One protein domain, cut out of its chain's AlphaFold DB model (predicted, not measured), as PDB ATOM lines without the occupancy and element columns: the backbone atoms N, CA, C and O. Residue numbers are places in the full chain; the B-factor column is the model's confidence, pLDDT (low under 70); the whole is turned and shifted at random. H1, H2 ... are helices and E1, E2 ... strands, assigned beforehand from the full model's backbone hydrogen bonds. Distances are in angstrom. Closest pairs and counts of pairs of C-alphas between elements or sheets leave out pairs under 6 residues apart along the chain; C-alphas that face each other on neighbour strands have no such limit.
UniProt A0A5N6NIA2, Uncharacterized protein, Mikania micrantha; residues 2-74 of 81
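AT A GLANCE: This is residues 2 to 74 of the 81 residues of an uncharacterized protein of Mikania micrantha (UniProt A0A5N6NIA2). This is an open, strung-out piece of chain with no single core: an arm, residues 2 to 17 with H1, sticks out at one end, and a two-stranded hairpin, E1 and E2, with the short helix H3 beyond it, makes the other end. The small helix H2 sits where the arm meets a long link without named elements, and this link leads across to the hairpin. The printed part has 73 residues with three named helices and two named strands, in the order H1, H2, E1, E2, H3; the sheet is E1 - E2, antiparallel, and the class is mixed, helices and strands. The whole is extended, with a radius of gyration of the C-alphas of 21.2 A, and flat, spanning 59 by 38 by 13 A.

HOW THE PARTS SIT: H1, residues 2 to 14, belongs to the stretch 2 to 17 that stands free. H2, residues 20 to 26, is apart from H1. E1, residues 39 to 46, and E2, residues 49 to 57, form a hairpin of antiparallel neighbour strands, with 151 degrees between their directions. C-alphas 39 and 57, 4.1 A apart, face each other, as do C-alphas 46 and 49, 5.2 A apart. N 42 and O 54, at 2.8 A, and N 46 and O 49, at 2.9 A, are within hydrogen-bond range. Both strands bend, E1 by 66 degrees at residue 43 and E2 by 73 degrees at residue 52. H3, residues 67 to 72, has one pair of C-alphas within 8 A of E2, those of Phe 49 and Lys 72, 7.9 A apart. H3 is apart from E1, H1 and H2. In H1 and H2 every O i to N i+4 pair is within hydrogen-bond range; in H3 it is 1 of 2.

IN THESE COORDINATES: H1 runs from Asp 2, C-alpha at (-47.702, 44.102, -38.981), to Ser 14 over 18.4 A. H2 runs from Glu 20 to Leu 26 over 10.0 A. E1 runs from Ser 39, C-alpha at (-29.343, 9.857, -5.649), to Ile 46 over 19.3 A, and E2 from Phe 49 to Asp 57 over 20.5 A. H3 runs from Tyr 67 to Lys 72, C-alpha at (-16.067, 29.270, 2.675), over 8.7 A.

THE WHOLE: The two C-alphas farthest apart are those of Ile 3 and Tyr 67, 60.0 A. The printed part has no cut. The link from H2 to E1, residues 27 to 38, is long; those from H1 to H2 and from E1 to E2 are tight. The mean pLDDT of the printed part is 87.8, and residues 2 to 4 are under 70.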
ATOM      1  N   ASP A   2     -48.156  44.394 -40.349       62.47
ATOM      2  CA  ASP A   2     -47.702  44.102 -38.981       62.47
ATOM      3  C   ASP A   2     -48.732  43.405 -38.083       62.47
ATOM      4  O   ASP A   2     -48.366  42.674 -37.168       62.47
ATOM      5  N   ILE A   3     -50.031  43.567 -38.348       69.69
ATOM      6  CA  ILE A   3     -51.091  42.956 -37.525       69.69
ATOM      7  C   ILE A   3     -51.102  41.425 -37.684       69.69
ATOM      8  O   ILE A   3     -51.226  40.696 -36.702       69.69
ATOM      9  N   LEU A   4     -50.922  40.929 -38.914       69.06
ATOM     10  CA  LEU A   4     -50.954  39.494 -39.207       69.06
ATOM     11  C   LEU A   4     -49.729  38.762 -38.634       69.06
ATOM     12  O   LEU A   4     -49.855  37.651 -38.121       69.06
ATOM     13  N   THR A   5     -48.562  39.408 -38.661       72.44
ATOM     14  CA  THR A   5     -47.316  38.879 -38.084       72.44
ATOM     15  C   THR A   5     -47.381  38.823 -36.557       72.44
ATOM     16  O   THR A   5     -46.993  37.820 -35.963       72.44
ATOM     17  N   ASN A   6     -47.938  39.856 -35.913       70.25
ATOM     18  CA  ASN A   6     -48.131  39.868 -34.460       70.25
ATOM     19  C   ASN A   6     -49.152  38.820 -33.996       70.25
ATOM     20  O   ASN A   6     -48.941  38.189 -32.963       70.25
ATOM     21  N   LYS A   7     -50.217  38.579 -34.773       73.88
ATOM     22  CA  LYS A   7     -51.190  37.517 -34.482       73.88
ATOM     23  C   LYS A   7     -50.543  36.125 -34.503       73.88
ATOM     24  O   LYS A   7     -50.753  35.365 -33.566       73.88
ATOM     25  N   LYS A   8     -49.721  35.814 -35.513       74.12
ATOM     26  CA  LYS A   8     -48.975  34.538 -35.567       74.12
ATOM     27  C   LYS A   8     -48.037  34.361 -34.372       74.12
ATOM     28  O   LYS A   8     -48.024  33.304 -33.759       74.12
ATOM     29  N   LYS A   9     -47.301  35.413 -34.004       74.75
ATOM     30  CA  LYS A   9     -46.403  35.390 -32.840       74.75
ATOM     31  C   LYS A   9     -47.161  35.192 -31.520       74.75
ATOM     32  O   LYS A   9     -46.655  34.530 -30.622       74.75
ATOM     33  N   LEU A  10     -48.368  35.752 -31.397       75.62
ATOM     34  CA  LEU A  10     -49.242  35.552 -30.236       75.62
ATOM     35  C   LEU A  10     -49.807  34.125 -30.179       75.62
ATOM     36  O   LEU A  10     -49.856  33.545 -29.100       75.62
ATOM     37  N   GLU A  11     -50.192  33.550 -31.324       74.31
ATOM     38  CA  GLU A  11     -50.607  32.143 -31.430       74.31
ATOM     39  C   GLU A  11     -49.460  31.197 -31.035       74.31
ATOM     40  O   GLU A  11     -49.670  30.288 -30.235       74.31
ATOM     41  N   GLU A  12     -48.230  31.449 -31.484       70.38
ATOM     42  CA  GLU A  12     -47.053  30.678 -31.058       70.38
ATOM     43  C   GLU A  12     -46.779  30.810 -29.552       70.38
ATOM     44  O   GLU A  12     -46.496  29.813 -28.894       70.38
ATOM     45  N   LEU A  13     -46.931  32.009 -28.974       73.81
ATOM     46  CA  LEU A  13     -46.786  32.219 -27.527       73.81
ATOM     47  C   LEU A  13     -47.911  31.561 -26.709       73.81
ATOM     48  O   LEU A  13     -47.734  31.291 -25.523       73.81
ATOM     49  N   SER A  14     -49.075  31.337 -27.326       73.56
ATOM     50  CA  SER A  14     -50.238  30.723 -26.678       73.56
ATOM     51  C   SER A  14     -50.124  29.203 -26.546       73.56
ATOM     52  O   SER A  14     -50.814  28.600 -25.723       73.56
ATOM     53  N   HIS A  15     -49.233  28.579 -27.319       77.00
ATOM     54  CA  HIS A  15     -48.997  27.144 -27.272       77.00
ATOM     55  C   HIS A  15     -47.838  26.812 -26.330       77.00
ATOM     56  O   HIS A  15     -46.665  26.883 -26.686       77.00
ATOM     57  N   VAL A  16     -48.179  26.381 -25.115       81.19
ATOM     58  CA  VAL A  16     -47.215  25.774 -24.191       81.19
ATOM     59  C   VAL A  16     -47.105  24.284 -24.504       81.19
ATOM     60  O   VAL A  16     -48.112  23.578 -24.564       81.19
ATOM     61  N   THR A  17     -45.881  23.792 -24.697       86.25
ATOM     62  CA  THR A  17     -45.638  22.348 -24.809       86.25
ATOM     63  C   THR A  17     -45.635  21.745 -23.411       86.25
ATOM     64  O   THR A  17     -44.874  22.176 -22.547       86.25
ATOM     65  N   LEU A  18     -46.502  20.763 -23.183       90.44
ATOM     66  CA  LEU A  18     -46.605  20.057 -21.910       90.44
ATOM     67  C   LEU A  18     -45.725  18.811 -21.911       90.44
ATOM     68  O   LEU A  18     -45.543  18.176 -22.950       90.44
ATOM     69  N   SER A  19     -45.233  18.429 -20.734       90.06
ATOM     70  CA  SER A  19     -44.614  17.117 -20.565       90.06
ATOM     71  C   SER A  19     -45.666  16.002 -20.680       90.06
ATOM     72  O   SER A  19     -46.879  16.249 -20.586       90.06
ATOM     73  N   GLU A  20     -45.217  14.763 -20.893       89.00
ATOM     74  CA  GLU A  20     -46.105  13.595 -20.957       89.00
ATOM     75  C   GLU A  20     -46.891  13.439 -19.645       89.00
ATOM     76  O   GLU A  20     -48.098  13.192 -19.662       89.00
ATOM     77  N   GLU A  21     -46.237  13.677 -18.506       90.44
ATOM     78  CA  GLU A  21     -46.829  13.564 -17.173       90.44
ATOM     79  C   GLU A  21     -47.923  14.613 -16.960       90.44
ATOM     80  O   GLU A  21     -49.037  14.274 -16.555       90.44
ATOM     81  N   CYS A  22     -47.642  15.880 -17.290       90.44
ATOM     82  CA  CYS A  22     -48.633  16.955 -17.209       90.44
ATOM     83  C   CYS A  22     -49.825  16.687 -18.136       90.44
ATOM     84  O   CYS A  22     -50.975  16.919 -17.757       90.44
ATOM     85  N   SER A  23     -49.561  16.160 -19.333       91.88
ATOM     86  CA  SER A  23     -50.604  15.811 -20.298       91.88
ATOM     87  C   SER A  23     -51.497  14.678 -19.791       91.88
ATOM     88  O   SER A  23     -52.718  14.759 -19.928       91.88
ATOM     89  N   ALA A  24     -50.919  13.642 -19.174       92.69
ATOM     90  CA  ALA A  24     -51.674  12.536 -18.592       92.69
ATOM     91  C   ALA A  24     -52.605  13.019 -17.470       92.69
ATOM     92  O   ALA A  24     -53.785  12.666 -17.473       92.69
ATOM     93  N   ILE A  25     -52.113  13.891 -16.581       92.69
ATOM     94  CA  ILE A  25     -52.905  14.476 -15.488       92.69
ATOM     95  C   ILE A  25     -54.099  15.266 -16.039       92.69
ATOM     96  O   ILE A  25     -55.229  15.029 -15.623       92.69
ATOM     97  N   LEU A  26     -53.880  16.159 -17.011       94.06
ATOM     98  CA  LEU A  26     -54.961  16.957 -17.611       94.06
ATOM     99  C   LEU A  26     -55.997  16.106 -18.350       94.06
ATOM    100  O   LEU A  26     -57.172  16.459 -18.404       94.06
ATOM    101  N   GLN A  27     -55.571  14.980 -18.921       94.62
ATOM    102  CA  GLN A  27     -56.462  14.031 -19.585       94.62
ATOM    103  C   GLN A  27     -57.151  13.070 -18.602       94.62
ATOM    104  O   GLN A  27     -57.831  12.148 -19.054       94.62
ATOM    105  N   ASN A  28     -56.972  13.252 -17.285       94.31
ATOM    106  CA  ASN A  28     -57.416  12.324 -16.240       94.31
ATOM    107  C   ASN A  28     -56.982  10.873 -16.511       94.31
ATOM    108  O   ASN A  28     -57.687   9.914 -16.194       94.31
ATOM    109  N   LYS A  29     -55.812  10.710 -17.131       94.56
ATOM    110  CA  LYS A  29     -55.158   9.423 -17.339       94.56
ATOM    111  C   LYS A  29     -54.163   9.185 -16.218       94.56
ATOM    112  O   LYS A  29     -53.618  10.116 -15.630       94.56
ATOM    113  N   LEU A  30     -53.896   7.914 -15.948       92.25
ATOM    114  CA  LEU A  30     -52.860   7.535 -15.002       92.25
ATOM    115  C   LEU A  30     -51.480   7.898 -15.588       92.25
ATOM    116  O   LEU A  30     -51.140   7.372 -16.652       92.25
ATOM    117  N   PRO A  31     -50.684   8.769 -14.941       88.94
ATOM    118  CA  PRO A  31     -49.319   9.026 -15.380       88.94
ATOM    119  C   PRO A  31     -48.457   7.774 -15.208       88.94
ATOM    120  O   PRO A  31     -48.637   6.983 -14.276       88.94
ATOM    121  N   ARG A  32     -47.493   7.590 -16.112       88.50
ATOM    122  CA  ARG A  32     -46.519   6.504 -16.011       88.50
ATOM    123  C   ARG A  32     -45.689   6.683 -14.737       88.50
ATOM    124  O   ARG A  32     -45.179   7.767 -14.468       88.50
ATOM    125  N   LYS A  33     -45.520   5.608 -13.964       87.56
ATOM    126  CA  LYS A  33     -44.628   5.621 -12.800       87.56
ATOM    127  C   LYS A  33     -43.187   5.831 -13.269       87.56
ATOM    128  O   LYS A  33     -42.680   5.037 -14.063       87.56
ATOM    129  N   MET A  34     -42.543   6.881 -12.768       86.00
ATOM    130  CA  MET A  34     -41.116   7.111 -12.977       86.00
ATOM    131  C   MET A  34     -40.301   6.195 -12.059       86.00
ATOM    132  O   MET A  34     -40.743   5.856 -10.957       86.00
ATOM    133  N   ASN A  35     -39.126   5.775 -12.527       88.88
ATOM    134  CA  ASN A  35     -38.179   5.065 -11.676       88.88
ATOM    135  C   ASN A  35     -37.680   6.000 -10.576       88.88
ATOM    136  O   ASN A  35     -37.567   7.208 -10.787       88.88
ATOM    137  N   ASP A  36     -37.374   5.426  -9.420       88.88
ATOM    138  CA  ASP A  36     -36.701   6.160  -8.359       88.88
ATOM    139  C   ASP A  36     -35.305   6.576  -8.857       88.88
ATOM    140  O   ASP A  36     -34.533   5.698  -9.261       88.88
ATOM    141  N   PRO A  37     -34.976   7.881  -8.892       90.44
ATOM    142  CA  PRO A  37     -33.635   8.320  -9.257       90.44
ATOM    143  C   PRO A  37     -32.582   7.920  -8.211       90.44
ATOM    144  O   PRO A  37     -31.394   7.959  -8.522       90.44
ATOM    145  N   GLY A  38     -32.989   7.530  -6.995       93.62
ATOM    146  CA  GLY A  38     -32.100   7.230  -5.879       93.62
ATOM    147  C   GLY A  38     -31.376   8.491  -5.422       93.62
ATOM    148  O   GLY A  38     -31.932   9.308  -4.685       93.62
ATOM    149  N   SER A  39     -30.153   8.673  -5.916       95.38
ATOM    150  CA  SER A  39     -29.343   9.857  -5.649       95.38
ATOM    151  C   SER A  39     -28.984  10.577  -6.948       95.38
ATOM    152  O   SER A  39     -28.593   9.962  -7.940       95.38
ATOM    153  N   PHE A  40     -29.099  11.900  -6.945       95.94
ATOM    154  CA  PHE A  40     -28.859  12.760  -8.103       95.94
ATOM    155  C   PHE A  40     -28.208  14.072  -7.664       95.94
ATOM    156  O   PHE A  40     -28.169  14.388  -6.481       95.94
ATOM    157  N   THR A  41     -27.673  14.851  -8.602       97.12
ATOM    158  CA  THR A  41     -27.080  16.158  -8.289       97.12
ATOM    159  C   THR A  41     -28.012  17.295  -8.672       97.12
ATOM    160  O   THR A  41     -28.583  17.288  -9.764       97.12
ATOM    161  N   ILE A  42     -28.107  18.302  -7.809       96.69
ATOM    162  CA  ILE A  42     -28.825  19.549  -8.068       96.69
ATOM    163  C   ILE A  42     -27.914  20.755  -7.841       96.69
ATOM    164  O   ILE A  42     -27.060  20.721  -6.953       96.69
ATOM    165  N   PRO A  43     -28.104  21.854  -8.582       97.00
ATOM    166  CA  PRO A  43     -27.556  23.128  -8.161       97.00
ATOM    167  C   PRO A  43     -28.290  23.599  -6.899       97.00
ATOM    168  O   PRO A  43     -29.518  23.532  -6.825       97.00
ATOM    169  N   CYS A  44     -27.559  24.099  -5.908       94.88
ATOM    170  CA  CYS A  44     -28.140  24.717  -4.724       94.88
ATOM    171  C   CYS A  44     -27.351  25.956  -4.297       94.88
ATOM    172  O   CYS A  44     -26.162  26.098  -4.578       94.88
ATOM    173  N   LEU A  45     -28.034  26.877  -3.624       94.62
ATOM    174  CA  LEU A  45     -27.427  28.055  -3.022       94.62
ATOM    175  C   LEU A  45     -27.409  27.856  -1.505       94.62
ATOM    176  O   LEU A  45     -28.461  27.650  -0.902       94.62
ATOM    177  N   ILE A  46     -26.226  27.914  -0.898       90.69
ATOM    178  CA  ILE A  46     -26.037  27.817   0.552       90.69
ATOM    179  C   ILE A  46     -25.532  29.175   1.036       90.69
ATOM    180  O   ILE A  46     -24.413  29.573   0.717       90.69
ATOM    181  N   GLY A  47     -26.365  29.926   1.758       86.25
ATOM    182  CA  GLY A  47     -26.071  31.333   2.046       86.25
ATOM    183  C   GLY A  47     -25.902  32.129   0.745       86.25
ATOM    184  O   GLY A  47     -26.842  32.240  -0.037       86.25
ATOM    185  N   SER A  48     -24.700  32.655   0.501       87.25
ATOM    186  CA  SER A  48     -24.310  33.331  -0.749       87.25
ATOM    187  C   SER A  48     -23.463  32.460  -1.693       87.25
ATOM    188  O   SER A  48     -23.058  32.926  -2.757       87.25
ATOM    189  N   PHE A  49     -23.187  31.202  -1.330       88.62
ATOM    190  CA  PHE A  49     -22.319  30.302  -2.087       88.62
ATOM    191  C   PHE A  49     -23.124  29.378  -3.006       88.62
ATOM    192  O   PHE A  49     -23.974  28.611  -2.550       88.62
ATOM    193  N   LEU A  50     -22.845  29.434  -4.311       93.06
ATOM    194  CA  LEU A  50     -23.475  28.566  -5.306       93.06
ATOM    195  C   LEU A  50     -22.723  27.234  -5.411       93.06
ATOM    196  O   LEU A  50     -21.553  27.197  -5.792       93.06
ATOM    197  N   VAL A  51     -23.425  26.135  -5.150       93.44
ATOM    198  CA  VAL A  51     -22.959  24.762  -5.359       93.44
ATOM    199  C   VAL A  51     -23.632  24.226  -6.617       93.44
ATOM    200  O   VAL A  51     -24.848  24.095  -6.660       93.44
ATOM    201  N   SER A  52     -22.864  23.910  -7.656       95.00
ATOM    202  CA  SER A  52     -23.430  23.447  -8.932       95.00
ATOM    203  C   SER A  52     -23.959  22.011  -8.890       95.00
ATOM    204  O   SER A  52     -24.905  21.701  -9.605       95.00
ATOM    205  N   ASN A  53     -23.357  21.150  -8.061       95.00
ATOM    206  CA  ASN A  53     -23.614  19.707  -8.036       95.00
ATOM    207  C   ASN A  53     -23.752  19.179  -6.597       95.00
ATOM    208  O   ASN A  53     -22.973  18.333  -6.161       95.00
ATOM    209  N   ALA A  54     -24.712  19.692  -5.834       95.81
ATOM    210  CA  ALA A  54     -25.027  19.144  -4.521       95.81
ATOM    211  C   ALA A  54     -25.737  17.795  -4.671       95.81
ATOM    212  O   ALA A  54     -26.700  17.685  -5.430       95.81
ATOM    213  N   LEU A  55     -25.268  16.771  -3.960       96.75
ATOM    214  CA  LEU A  55     -25.895  15.453  -3.962       96.75
ATOM    215  C   LEU A  55     -27.211  15.500  -3.171       96.75
ATOM    216  O   LEU A  55     -27.211  15.814  -1.983       96.75
ATOM    217  N   ALA A  56     -28.313  15.168  -3.832       96.12
ATOM    218  CA  ALA A  56     -29.609  14.901  -3.237       96.12
ATOM    219  C   ALA A  56     -29.835  13.387  -3.252       96.12
ATOM    220  O   ALA A  56     -29.921  12.781  -4.319       96.12
ATOM    221  N   ASP A  57     -29.904  12.782  -2.071       95.81
ATOM    222  CA  ASP A  57     -30.180  11.360  -1.900       95.81
ATOM    223  C   ASP A  57     -31.535  11.184  -1.213       95.81
ATOM    224  O   ASP A  57     -31.715  11.608  -0.072       95.81
ATOM    225  N   LEU A  58     -32.493  10.563  -1.908       92.88
ATOM    226  CA  LEU A  58     -33.842  10.337  -1.377       92.88
ATOM    227  C   LEU A  58     -33.861   9.335  -0.211       92.88
ATOM    228  O   LEU A  58     -34.842   9.288   0.533       92.88
ATOM    229  N   GLY A  59     -32.790   8.553  -0.035       94.69
ATOM    230  CA  GLY A  59     -32.616   7.645   1.099       94.69
ATOM    231  C   GLY A  59     -31.965   8.280   2.331       94.69
ATOM    232  O   GLY A  59     -31.961   7.660   3.397       94.69
ATOM    233  N   ALA A  60     -31.411   9.491   2.222       95.50
ATOM    234  CA  ALA A  60     -30.690  10.131   3.315       95.50
ATOM    235  C   ALA A  60     -31.639  10.857   4.282       95.50
ATOM    236  O   ALA A  60     -32.517  11.617   3.881       95.50
ATOM    237  N   SER A  61     -31.433  10.657   5.586       95.31
ATOM    238  CA  SER A  61     -32.202  11.327   6.648       95.31
ATOM    239  C   SER A  61     -31.544  12.607   7.178       95.31
ATOM    240  O   SER A  61     -32.175  13.353   7.925       95.31
ATOM    241  N   ILE A  62     -30.286  12.860   6.810       94.50
ATOM    242  CA  ILE A  62     -29.499  14.021   7.236       94.50
ATOM    243  C   ILE A  62     -28.805  14.667   6.037       94.50
ATOM    244  O   ILE A  62     -28.485  13.995   5.059       94.50
ATOM    245  N   ASN A  63     -28.518  15.963   6.149       92.31
ATOM    246  CA  ASN A  63     -27.730  16.693   5.164       92.31
ATOM    247  C   ASN A  63     -26.286  16.812   5.647       92.31
ATOM    248  O   ASN A  63     -26.041  17.232   6.778       92.31
ATOM    249  N   LEU A  64     -25.337  16.468   4.781       92.56
ATOM    250  CA  LEU A  64     -23.912  16.631   5.042       92.56
ATOM    251  C   LEU A  64     -23.369  17.817   4.249       92.56
ATOM    252  O   LEU A  64     -23.712  18.013   3.085       92.56
ATOM    253  N   MET A  65     -22.483  18.579   4.878       92.25
ATOM    254  CA  MET A  65     -21.723  19.638   4.230       92.25
ATOM    255  C   MET A  65     -20.234  19.318   4.370       92.25
ATOM    256  O   MET A  65     -19.772  19.128   5.497       92.25
ATOM    257  N   PRO A  66     -19.468  19.252   3.268       90.12
ATOM    258  CA  PRO A  66     -18.019  19.148   3.356       90.12
ATOM    259  C   PRO A  66     -17.439  20.339   4.122       90.12
ATOM    260  O   PRO A  66     -17.881  21.474   3.932       90.12
ATOM    261  N   TYR A  67     -16.424  20.091   4.945       88.50
ATOM    262  CA  TYR A  67     -15.793  21.131   5.759       88.50
ATOM    263  C   TYR A  67     -15.264  22.301   4.912       88.50
ATOM    264  O   TYR A  67     -15.539  23.453   5.224       88.50
ATOM    265  N   ASP A  68     -14.656  22.020   3.759       87.19
ATOM    266  CA  ASP A  68     -14.172  23.046   2.824       87.19
ATOM    267  C   ASP A  68     -15.277  23.996   2.323       87.19
ATOM    268  O   ASP A  68     -15.009  25.133   1.933       87.19
ATOM    269  N   VAL A  69     -16.530  23.523   2.257       87.75
ATOM    270  CA  VAL A  69     -17.688  24.363   1.910       87.75
ATOM    271  C   VAL A  69     -18.106  25.183   3.123       87.75
ATOM    272  O   VAL A  69     -18.371  26.373   2.979       87.75
ATOM    273  N   PHE A  70     -18.113  24.575   4.309       88.50
ATOM    274  CA  PHE A  70     -18.400  25.259   5.566       88.50
ATOM    275  C   PHE A  70     -17.432  26.425   5.828       88.50
ATOM    276  O   PHE A  70     -17.887  27.536   6.095       88.50
ATOM    277  N   GLU A  71     -16.122  26.226   5.662       88.12
ATOM    278  CA  GLU A  71     -15.118  27.288   5.844       88.12
ATOM    279  C   GLU A  71     -15.362  28.483   4.914       88.12
ATOM    280  O   GLU A  71     -15.247  29.640   5.320       88.12
ATOM    281  N   LYS A  72     -15.768  28.222   3.665       87.75
ATOM    282  CA  LYS A  72     -16.067  29.270   2.675       87.75
ATOM    283  C   LYS A  72     -17.307  30.089   3.013       87.75
ATOM    284  O   LYS A  72     -17.435  31.206   2.517       87.75
ATOM    285  N   LEU A  73     -18.216  29.554   3.825       87.69
ATOM    286  CA  LEU A  73     -19.404  30.280   4.273       87.69
ATOM    287  C   LEU A  73     -19.079  31.302   5.372       87.69
ATOM    288  O   LEU A  73     -19.923  32.149   5.655       87.69
ATOM    289  N   GLY A  74     -17.881  31.250   5.971       82.50
ATOM    290  CA  GLY A  74     -17.460  32.193   7.012       82.50
ATOM    291  C   GLY A  74     -18.322  32.128   8.275       82.50
ATOM    292  O   GLY A  74     -18.496  33.140   8.953       82.50
TER     293      GLY A  74